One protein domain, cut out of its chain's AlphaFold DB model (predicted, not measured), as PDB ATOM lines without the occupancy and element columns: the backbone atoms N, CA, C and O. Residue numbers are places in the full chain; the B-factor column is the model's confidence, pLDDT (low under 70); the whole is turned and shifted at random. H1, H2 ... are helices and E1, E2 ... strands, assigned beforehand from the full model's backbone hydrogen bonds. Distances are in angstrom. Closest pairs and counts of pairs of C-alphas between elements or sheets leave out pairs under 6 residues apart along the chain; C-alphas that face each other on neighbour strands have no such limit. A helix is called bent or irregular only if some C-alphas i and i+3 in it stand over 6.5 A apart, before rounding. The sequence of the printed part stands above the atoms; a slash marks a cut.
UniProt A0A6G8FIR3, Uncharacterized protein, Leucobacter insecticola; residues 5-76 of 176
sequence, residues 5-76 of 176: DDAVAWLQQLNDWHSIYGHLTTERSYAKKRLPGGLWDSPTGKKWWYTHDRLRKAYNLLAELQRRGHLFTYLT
ATOM      1  N   ASP A   5       1.722 -61.799  42.849       89.00
ATOM      2  CA  ASP A   5       3.004 -61.121  43.087       89.00
ATOM      3  C   ASP A   5       2.838 -59.903  44.003       89.00
ATOM      4  O   ASP A   5       3.591 -59.734  44.964       89.00
ATOM      5  N   ASP A   6       1.777 -59.116  43.800       89.44
ATOM      6  CA  ASP A   6       1.403 -58.022  44.696       89.44
ATOM      7  C   ASP A   6       1.139 -58.542  46.123       89.44
ATOM      8  O   ASP A   6       1.381 -57.834  47.102       89.44
ATOM      9  N   ALA A   7       0.605 -59.763  46.254       90.06
ATOM     10  CA  ALA A   7       0.321 -60.383  47.546       90.06
ATOM     11  C   ALA A   7       1.591 -60.769  48.286       90.06
ATOM     12  O   ALA A   7       1.715 -60.486  49.478       90.06
ATOM     13  N   VAL A   8       2.544 -61.364  47.573       91.88
ATOM     14  CA  VAL A   8       3.865 -61.681  48.115       91.88
ATOM     15  C   VAL A   8       4.579 -60.398  48.539       91.88
ATOM     16  O   VAL A   8       5.062 -60.319  49.668       91.88
ATOM     17  N   ALA A   9       4.566 -59.363  47.695       94.06
ATOM     18  CA  ALA A   9       5.167 -58.069  48.014       94.06
ATOM     19  C   ALA A   9       4.532 -57.417  49.254       94.06
ATOM     20  O   ALA A   9       5.236 -56.851  50.090       94.06
ATOM     21  N   TRP A  10       3.210 -57.520  49.412       95.06
ATOM     22  CA  TRP A  10       2.523 -57.013  50.599       95.06
ATOM     23  C   TRP A  10       2.894 -57.798  51.865       95.06
ATOM     24  O   TRP A  10       3.140 -57.197  52.911       95.06
ATOM     25  N   LEU A  11       2.976 -59.133  51.788       94.19
ATOM     26  CA  LEU A  11       3.409 -59.958  52.925       94.19
ATOM     27  C   LEU A  11       4.844 -59.633  53.337       94.19
ATOM     28  O   LEU A  11       5.136 -59.573  54.530       94.19
ATOM     29  N   GLN A  12       5.716 -59.375  52.362       95.31
ATOM     30  CA  GLN A  12       7.080 -58.945  52.635       95.31
ATOM     31  C   GLN A  12       7.092 -57.617  53.399       95.31
ATOM     32  O   GLN A  12       7.733 -57.533  54.440       95.31
ATOM     33  N   GLN A  13       6.296 -56.630  52.978       95.88
ATOM     34  CA  GLN A  13       6.178 -55.354  53.697       95.88
ATOM     35  C   GLN A  13       5.673 -55.525  55.135       95.88
ATOM     36  O   GLN A  13       6.146 -54.832  56.035       95.88
ATOM     37  N   LEU A  14       4.730 -56.444  55.376       94.88
ATOM     38  CA  LEU A  14       4.259 -56.743  56.732       94.88
ATOM     39  C   LEU A  14       5.381 -57.338  57.601       94.88
ATOM     40  O   LEU A  14       5.528 -56.954  58.764       94.88
ATOM     41  N   ASN A  15       6.180 -58.246  57.035       94.88
ATOM     42  CA  ASN A  15       7.333 -58.831  57.717       94.88
ATOM     43  C   ASN A  15       8.415 -57.779  57.993       94.88
ATOM     44  O   ASN A  15       8.909 -57.698  59.116       94.88
ATOM     45  N   ASP A  16       8.744 -56.942  57.008       97.06
ATOM     46  CA  ASP A  16       9.735 -55.870  57.135       97.06
ATOM     47  C   ASP A  16       9.311 -54.862  58.207       97.06
ATOM     48  O   ASP A  16      10.104 -54.479  59.072       97.06
ATOM     49  N   TRP A  17       8.026 -54.493  58.217       96.31
ATOM     50  CA  TRP A  17       7.454 -53.661  59.269       96.31
ATOM     51  C   TRP A  17       7.645 -54.295  60.647       96.31
ATOM     52  O   TRP A  17       8.072 -53.607  61.572       96.31
ATOM     53  N   HIS A  18       7.370 -55.593  60.806       95.62
ATOM     54  CA  HIS A  18       7.536 -56.260  62.096       95.62
ATOM     55  C   HIS A  18       9.008 -56.380  62.512       95.62
ATOM     56  O   HIS A  18       9.315 -56.256  63.697       95.62
ATOM     57  N   SER A  19       9.929 -56.557  61.567       96.69
ATOM     58  CA  SER A  19      11.369 -56.560  61.846       96.69
ATOM     59  C   SER A  19      11.852 -55.226  62.420       96.69
ATOM     60  O   SER A  19      12.667 -55.216  63.341       96.69
ATOM     61  N   ILE A  20      11.326 -54.103  61.924       97.50
ATOM     62  CA  ILE A  20      11.731 -52.758  62.366       97.50
ATOM     63  C   ILE A  20      10.940 -52.319  63.611       97.50
ATOM     64  O   ILE A  20      11.501 -51.863  64.609       97.50
ATOM     65  N   TYR A  21       9.619 -52.476  63.578       96.75
ATOM     66  CA  TYR A  21       8.681 -51.891  64.542       96.75
ATOM     67  C   TYR A  21       8.017 -52.917  65.464       96.75
ATOM     68  O   TYR A  21       7.174 -52.552  66.286       96.75
ATOM     69  N   GLY A  22       8.395 -54.195  65.392       95.88
ATOM     70  CA  GLY A  22       7.803 -55.262  66.207       95.88
ATOM     71  C   GLY A  22       7.914 -55.016  67.711       95.88
ATOM     72  O   GLY A  22       7.022 -55.408  68.463       95.88
ATOM     73  N   HIS A  23       8.937 -54.283  68.156       97.31
ATOM     74  CA  HIS A  23       9.102 -53.873  69.552       97.31
ATOM     75  C   HIS A  23       7.909 -53.053  70.086       97.31
ATOM     76  O   HIS A  23       7.511 -53.226  71.238       97.31
ATOM     77  N   LEU A  24       7.245 -52.254  69.243       97.19
ATOM     78  CA  LEU A  24       6.056 -51.483  69.636       97.19
ATOM     79  C   LEU A  24       4.880 -52.390  70.036       97.19
ATOM     80  O   LEU A  24       3.996 -51.989  70.791       97.19
ATOM     81  N   THR A  25       4.852 -53.635  69.550       96.25
ATOM     82  CA  THR A  25       3.792 -54.601  69.883       96.25
ATOM     83  C   THR A  25       3.964 -55.223  71.271       96.25
ATOM     84  O   THR A  25       3.011 -55.795  71.814       96.25
ATOM     85  N   THR A  26       5.159 -55.123  71.858       96.31
ATOM     86  CA  THR A  26       5.493 -55.681  73.175       96.31
ATOM     87  C   THR A  26       5.681 -54.606  74.239       96.31
ATOM     88  O   THR A  26       5.653 -54.939  75.427       96.31
ATOM     89  N   GLU A  27       5.806 -53.341  73.832       97.88
ATOM     90  CA  GLU A  27       5.962 -52.193  74.720       97.88
ATOM     91  C   GLU A  27       4.793 -52.053  75.707       97.88
ATOM     92  O   GLU A  27       3.614 -52.235  75.369       97.88
ATOM     93  N   ARG A  28       5.133 -51.743  76.963       97.50
ATOM     94  CA  ARG A  28       4.188 -51.642  78.076       97.50
ATOM     95  C   ARG A  28       4.326 -50.311  78.794       97.50
ATOM     96  O   ARG A  28       5.423 -49.889  79.145       97.50
ATOM     97  N   SER A  29       3.183 -49.728  79.124       96.81
ATOM     98  CA  SER A  29       3.065 -48.593  80.031       96.81
ATOM     99  C   SER A  29       2.566 -49.066  81.391       96.81
ATOM    100  O   SER A  29       1.850 -50.065  81.496       96.81
ATOM    101  N   TYR A  30       2.950 -48.344  82.440       97.31
ATOM    102  CA  TYR A  30       2.688 -48.715  83.826       97.31
ATOM    103  C   TYR A  30       1.952 -47.593  84.557       97.31
ATOM    104  O   TYR A  30       2.269 -46.413  84.402       97.31
ATOM    105  N   ALA A  31       0.985 -47.974  85.386       95.38
ATOM    106  CA  ALA A  31       0.282 -47.066  86.276       95.38
ATOM    107  C   ALA A  31       1.222 -46.627  87.402       95.38
ATOM    108  O   ALA A  31       1.853 -47.461  88.053       95.38
ATOM    109  N   LYS A  32       1.281 -45.320  87.670       94.44
ATOM    110  CA  LYS A  32       2.112 -44.772  88.755       94.44
ATOM    111  C   LYS A  32       1.442 -44.892  90.124       94.44
ATOM    112  O   LYS A  32       2.131 -44.986  91.134       94.44
ATOM    113  N   LYS A  33       0.106 -44.882  90.162       94.94
ATOM    114  CA  LYS A  33      -0.682 -44.792  91.393       94.94
ATOM    115  C   LYS A  33      -1.758 -45.872  91.452       94.94
ATOM    116  O   LYS A  33      -2.374 -46.221  90.445       94.94
ATOM    117  N   ARG A  34      -2.006 -46.372  92.663       94.38
ATOM    118  CA  ARG A  34      -3.162 -47.212  92.986       94.38
ATOM    119  C   ARG A  34      -4.265 -46.340  93.590       94.38
ATOM    120  O   ARG A  34      -3.984 -45.520  94.463       94.38
ATOM    121  N   LEU A  35      -5.490 -46.484  93.094       93.25
ATOM    122  CA  LEU A  35      -6.650 -45.712  93.533       93.25
ATOM    123  C   LEU A  35      -7.304 -46.353  94.774       93.25
ATOM    124  O   LEU A  35      -7.215 -47.575  94.956       93.25
ATOM    125  N   PRO A  36      -7.988 -45.560  95.622       84.88
ATOM    126  CA  PRO A  36      -8.879 -46.094  96.651       84.88
ATOM    127  C   PRO A  36      -9.943 -46.988  95.995       84.88
ATOM    128  O   PRO A  36     -10.551 -46.594  95.006       84.88
ATOM    129  N   GLY A  37     -10.116 -48.218  96.487       88.44
ATOM    130  CA  GLY A  37     -10.932 -49.251  95.824       88.44
ATOM    131  C   GLY A  37     -10.120 -50.322  95.082       88.44
ATOM    132  O   GLY A  37     -10.683 -51.264  94.536       88.44
ATOM    133  N   GLY A  38      -8.786 -50.229  95.091       88.88
ATOM    134  CA  GLY A  38      -7.896 -51.330  94.717       88.88
ATOM    135  C   GLY A  38      -7.503 -51.398  93.239       88.88
ATOM    136  O   GLY A  38      -6.536 -52.106  92.937       88.88
ATOM    137  N   LEU A  39      -8.173 -50.641  92.360       93.12
ATOM    138  CA  LEU A  39      -7.818 -50.478  90.945       93.12
ATOM    139  C   LEU A  39      -6.571 -49.598  90.765       93.12
ATOM    140  O   LEU A  39      -6.223 -48.779  91.618       93.12
ATOM    141  N   TRP A  40      -5.891 -49.760  89.632       95.50
ATOM    142  CA  TRP A  40      -4.773 -48.905  89.230       95.50
ATOM    143  C   TRP A  40      -5.242 -47.743  88.362       95.50
ATOM    144  O   TRP A  40      -6.088 -47.939  87.489       95.50
ATOM    145  N   ASP A  41      -4.633 -46.573  88.558       94.38
ATOM    146  CA  ASP A  41      -4.857 -45.377  87.744       94.38
ATOM    147  C   ASP A  41      -4.295 -45.589  86.331       94.38
ATOM    148  O   ASP A  41      -3.120 -45.355  86.038       94.38
ATOM    149  N   SER A  42      -5.120 -46.198  85.487       94.00
ATOM    150  CA  SER A  42      -4.773 -46.639  84.145       94.00
ATOM    151  C   SER A  42      -6.030 -46.768  83.290       94.00
ATOM    152  O   SER A  42      -7.105 -47.045  83.829       94.00
ATOM    153  N   PRO A  43      -5.898 -46.735  81.954       91.62
ATOM    154  CA  PRO A  43      -7.027 -46.952  81.049       91.62
ATOM    155  C   PRO A  43      -7.723 -48.313  81.206       91.62
ATOM    156  O   PRO A  43      -8.830 -48.497  80.716       91.62
ATOM    157  N   THR A  44      -7.069 -49.292  81.844       90.94
ATOM    158  CA  THR A  44      -7.572 -50.673  81.976       90.94
ATOM    159  C   THR A  44      -7.868 -51.083  83.420       90.94
ATOM    160  O   THR A  44      -8.248 -52.228  83.660       90.94
ATOM    161  N   GLY A  45      -7.647 -50.193  84.394       93.31
ATOM    162  CA  GLY A  45      -7.692 -50.512  85.826       93.31
ATOM    163  C   GLY A  45      -6.552 -51.416  86.332       93.31
ATOM    164  O   GLY A  45      -6.545 -51.787  87.508       93.31
ATOM    165  N   LYS A  46      -5.583 -51.784  85.480       94.38
ATOM    166  CA  LYS A  46      -4.468 -52.704  85.778       94.38
ATOM    167  C   LYS A  46      -3.144 -51.961  85.976       94.38
ATOM    168  O   LYS A  46      -2.944 -50.863  85.473       94.38
ATOM    169  N   LYS A  47      -2.188 -52.603  86.660       95.94
ATOM    170  CA  LYS A  47      -0.855 -52.024  86.921       95.94
ATOM    171  C   LYS A  47      -0.094 -51.670  85.641       95.94
ATOM    172  O   LYS A  47       0.731 -50.766  85.657       95.94
ATOM    173  N   TRP A  48      -0.341 -52.391  84.554       96.38
ATOM    174  CA  TRP A  48       0.293 -52.157  83.266       96.38
ATOM    175  C   TRP A  48      -0.664 -52.472  82.119       96.38
ATOM    176  O   TRP A  48      -1.617 -53.242  82.284       96.38
ATOM    177  N   TRP A  49      -0.396 -51.887  80.956       96.69
ATOM    178  CA  TRP A  49      -1.089 -52.159  79.697       96.69
ATOM    179  C   TRP A  49      -0.106 -52.072  78.527       96.69
ATOM    180  O   TRP A  49       0.972 -51.496  78.664       96.69
ATOM    181  N   TYR A  50      -0.457 -52.657  77.380       97.25
ATOM    182  CA  TYR A  50       0.326 -52.466  76.157       97.25
ATOM    183  C   TYR A  50       0.174 -51.027  75.676       97.25
ATOM    184  O   TYR A  50      -0.952 -50.566  75.467       97.25
ATOM    185  N   THR A  51       1.294 -50.335  75.485       97.06
ATOM    186  CA  THR A  51       1.322 -48.922  75.079       97.06
ATOM    187  C   THR A  51       0.602 -48.728  73.748       97.06
ATOM    188  O   THR A  51      -0.240 -47.844  73.607       97.06
ATOM    189  N   HIS A  52       0.833 -49.648  72.809       96.94
ATOM    190  CA  HIS A  52       0.228 -49.647  71.482       96.94
ATOM    191  C   HIS A  52      -0.791 -50.787  71.306       96.94
ATOM    192  O   HIS A  52      -0.736 -51.540  70.337       96.94
ATOM    193  N   ASP A  53      -1.747 -50.935  72.231       95.75
ATOM    194  CA  ASP A  53      -2.723 -52.046  72.220       95.75
ATOM    195  C   ASP A  53      -3.487 -52.193  70.887       95.75
ATOM    196  O   ASP A  53      -3.620 -53.299  70.359       95.75
ATOM    197  N   ARG A  54      -3.946 -51.081  70.296       96.25
ATOM    198  CA  ARG A  54      -4.655 -51.096  69.001       96.25
ATOM    199  C   ARG A  54      -3.762 -51.585  67.861       96.25
ATOM    200  O   ARG A  54      -4.190 -52.431  67.080       96.25
ATOM    201  N   LEU A  55      -2.526 -51.087  67.800       97.06
ATOM    202  CA  LEU A  55      -1.531 -51.499  66.808       97.06
ATOM    203  C   LEU A  55      -1.221 -52.989  66.946       97.06
ATOM    204  O   LEU A  55      -1.291 -53.732  65.972       97.06
ATOM    205  N   ARG A  56      -0.957 -53.437  68.177       96.62
ATOM    206  CA  ARG A  56      -0.693 -54.840  68.494       96.62
ATOM    207  C   ARG A  56      -1.834 -55.746  68.028       96.62
ATOM    208  O   ARG A  56      -1.587 -56.790  67.432       96.62
ATOM    209  N   LYS A  57      -3.086 -55.369  68.306       97.12
ATOM    210  CA  LYS A  57      -4.270 -56.127  67.873       97.12
ATOM    211  C   LYS A  57      -4.386 -56.184  66.351       97.12
ATOM    212  O   LYS A  57      -4.630 -57.264  65.822       97.12
ATOM    213  N   ALA A  58      -4.185 -55.057  65.670       96.56
ATOM    214  CA  ALA A  58      -4.220 -54.996  64.211       96.56
ATOM    215  C   ALA A  58      -3.136 -55.885  63.580       96.56
ATOM    216  O   ALA A  58      -3.451 -56.709  62.724       96.56
ATOM    217  N   TYR A  59      -1.893 -55.788  64.059       96.19
ATOM    218  CA  TYR A  59      -0.797 -56.633  63.588       96.19
ATOM    219  C   TYR A  59      -1.085 -58.122  63.815       96.19
ATOM    220  O   TYR A  59      -1.013 -58.913  62.880       96.19
ATOM    221  N   ASN A  60      -1.486 -58.510  65.031       95.50
ATOM    222  CA  ASN A  60      -1.776 -59.911  65.338       95.50
ATOM    223  C   ASN A  60      -2.923 -60.477  64.498       95.50
ATOM    224  O   ASN A  60      -2.887 -61.652  64.143       95.50
ATOM    225  N   LEU A  61      -3.934 -59.661  64.190       96.25
ATOM    226  CA  LEU A  61      -5.010 -60.059  63.289       96.25
ATOM    227  C   LEU A  61      -4.466 -60.351  61.886       96.25
ATOM    228  O   LEU A  61      -4.771 -61.400  61.326       96.25
ATOM    229  N   LEU A  62      -3.645 -59.456  61.336       95.44
ATOM    230  CA  LEU A  62      -3.041 -59.640  60.013       95.44
ATOM    231  C   LEU A  62      -2.111 -60.859  59.973       95.44
ATOM    232  O   LEU A  62      -2.237 -61.685  59.070       95.44
ATOM    233  N   ALA A  63      -1.249 -61.020  60.979       93.69
ATOM    234  CA  ALA A  63      -0.349 -62.164  61.100       93.69
ATOM    235  C   ALA A  63      -1.120 -63.491  61.216       93.69
ATOM    236  O   ALA A  63      -0.734 -64.500  60.626       93.69
ATOM    237  N   GLU A  64      -2.246 -63.500  61.932       95.19
ATOM    238  CA  GLU A  64      -3.105 -64.680  62.020       95.19
ATOM    239  C   GLU A  64      -3.794 -64.994  60.688       95.19
ATOM    240  O   GLU A  64      -3.816 -66.151  60.264       95.19
ATOM    241  N   LEU A  65      -4.326 -63.982  59.996       94.19
ATOM    242  CA  LEU A  65      -4.939 -64.159  58.676       94.19
ATOM    243  C   LEU A  65      -3.928 -64.658  57.638       94.19
ATOM    244  O   LEU A  65      -4.280 -65.499  56.810       94.19
ATOM    245  N   GLN A  66      -2.681 -64.182  57.696       91.81
ATOM    246  CA  GLN A  66      -1.576 -64.703  56.892       91.81
ATOM    247  C   GLN A  66      -1.311 -66.173  57.223       91.81
ATOM    248  O   GLN A  66      -1.311 -67.005  56.320       91.81
ATOM    249  N   ARG A  67      -1.122 -66.510  58.506       91.06
ATOM    250  CA  ARG A  67      -0.824 -67.882  58.951       91.06
ATOM    251  C   ARG A  67      -1.910 -68.881  58.551       91.06
ATOM    252  O   ARG A  67      -1.595 -70.019  58.225       91.06
ATOM    253  N   ARG A  68      -3.176 -68.459  58.547       92.19
ATOM    254  CA  ARG A  68      -4.309 -69.284  58.093       92.19
ATOM    255  C   ARG A  68      -4.511 -69.295  56.573       92.19
ATOM    256  O   ARG A  68      -5.416 -69.971  56.095       92.19
ATOM    257  N   GLY A  69      -3.734 -68.527  55.809       88.25
ATOM    258  CA  GLY A  69      -3.915 -68.397  54.360       88.25
ATOM    259  C   GLY A  69      -5.218 -67.693  53.957       88.25
ATOM    260  O   GLY A  69      -5.702 -67.878  52.842       88.25
ATOM    261  N   HIS A  70      -5.811 -66.902  54.858       88.81
ATOM    262  CA  HIS A  70      -7.102 -66.235  54.659       88.81
ATOM    263  C   HIS A  70      -6.991 -64.828  54.073       88.81
ATOM    264  O   HIS A  70      -7.956 -64.303  53.521       88.81
ATOM    265  N   LEU A  71      -5.822 -64.198  54.193       88.56
ATOM    266  CA  LEU A  71      -5.664 -62.782  53.867       88.56
ATOM    267  C   LEU A  71      -5.918 -62.470  52.379       88.56
ATOM    268  O   LEU A  71      -6.508 -61.442  52.053       88.56
ATOM    269  N   PHE A  72      -5.523 -63.381  51.484       88.75
ATOM    270  CA  PHE A  72      -5.620 -63.202  50.030       88.75
ATOM    271  C   PHE A  72      -6.327 -64.354  49.310       88.75
ATOM    272  O   PHE A  72      -6.148 -64.536  48.109       88.75
ATOM    273  N   THR A  73      -7.175 -65.109  50.013       86.00
ATOM    274  CA  THR A  73      -7.899 -66.263  49.447       86.00
ATOM    275  C   THR A  73      -8.736 -65.903  48.217       86.00
ATOM    276  O   THR A  73      -8.947 -66.745  47.355       86.00
ATOM    277  N   TYR A  74      -9.187 -64.652  48.077       80.38
ATOM    278  CA  TYR A  74      -9.936 -64.219  46.894       80.38
ATOM    279  C   TYR A  74      -9.132 -64.329  45.586       80.38
ATOM    280  O   TYR A  74      -9.740 -64.503  44.534       80.38
ATOM    281  N   LEU A  75      -7.792 -64.267  45.645       83.50
ATOM    282  CA  LEU A  75      -6.923 -64.435  44.475       83.50
ATOM    283  C   LEU A  75      -6.913 -65.881  43.964       83.50
ATOM    284  O   LEU A  75      -6.744 -66.095  42.769       83.50
ATOM    285  N   THR A  76      -7.115 -66.865  44.844       78.75
ATOM    286  CA  THR A  76      -7.098 -68.293  44.491       78.75
ATOM    287  C   THR A  76      -8.499 -68.876  44.322       78.75
ATOM    288  O   THR A  76      -8.714 -69.714  43.454       78.75
TER     289      THR A  76
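This is residues 5 to 76 of the 176 residues of an uncharacterized protein of Leucobacter insecticola (UniProt A0A6G8FIR3). Helices H1 and H2 form a V, closing where H1 ends and H2 begins; beyond it hairpin E1-E2 and its loop, residues 31 to 47, prolong a thin rod. The 72 printed residues run H1, E1, E2, H2, H3, mostly helix, with one antiparallel sheet. It is extended, radius of gyration of the C-alphas 17.3 A, spanning 57 by 23 by 12 A.

Find C-alpha 5 at (3.004, -61.121, 43.087); H1 runs 27.6 A to residue 25, kinked 58 degrees near residue 19 and irregular, C-alphas 20 and 23 being 7.7 A apart. Next come E1, residues 28 to 30, 6.6 A; E2, 48 to 50, 7.1 A; H2, 53 to 67, 20.7 A; and H3, 73 to 76, 5.4 A, ending at C-alpha 76, (-7.098, -68.293, 44.491).

H1 and H2 touch, closest at the C-alphas of Thr 25 and Arg 56, 4.7 A, running opposite ways at 38 degrees, only just steep. In the hairpin, N 29 and O 49 are 2.9 A apart. H3 is apart from H1 and H2. O i to N i+4 pairs are within hydrogen-bond range throughout H2 and in 14 of 17 in H1; H3 is too short.

C-alphas of Asp 5 and Pro 36 are farthest apart, 56.9 A. The printed part has no cut; link E1 to E2 is long; no printed residue is under 70.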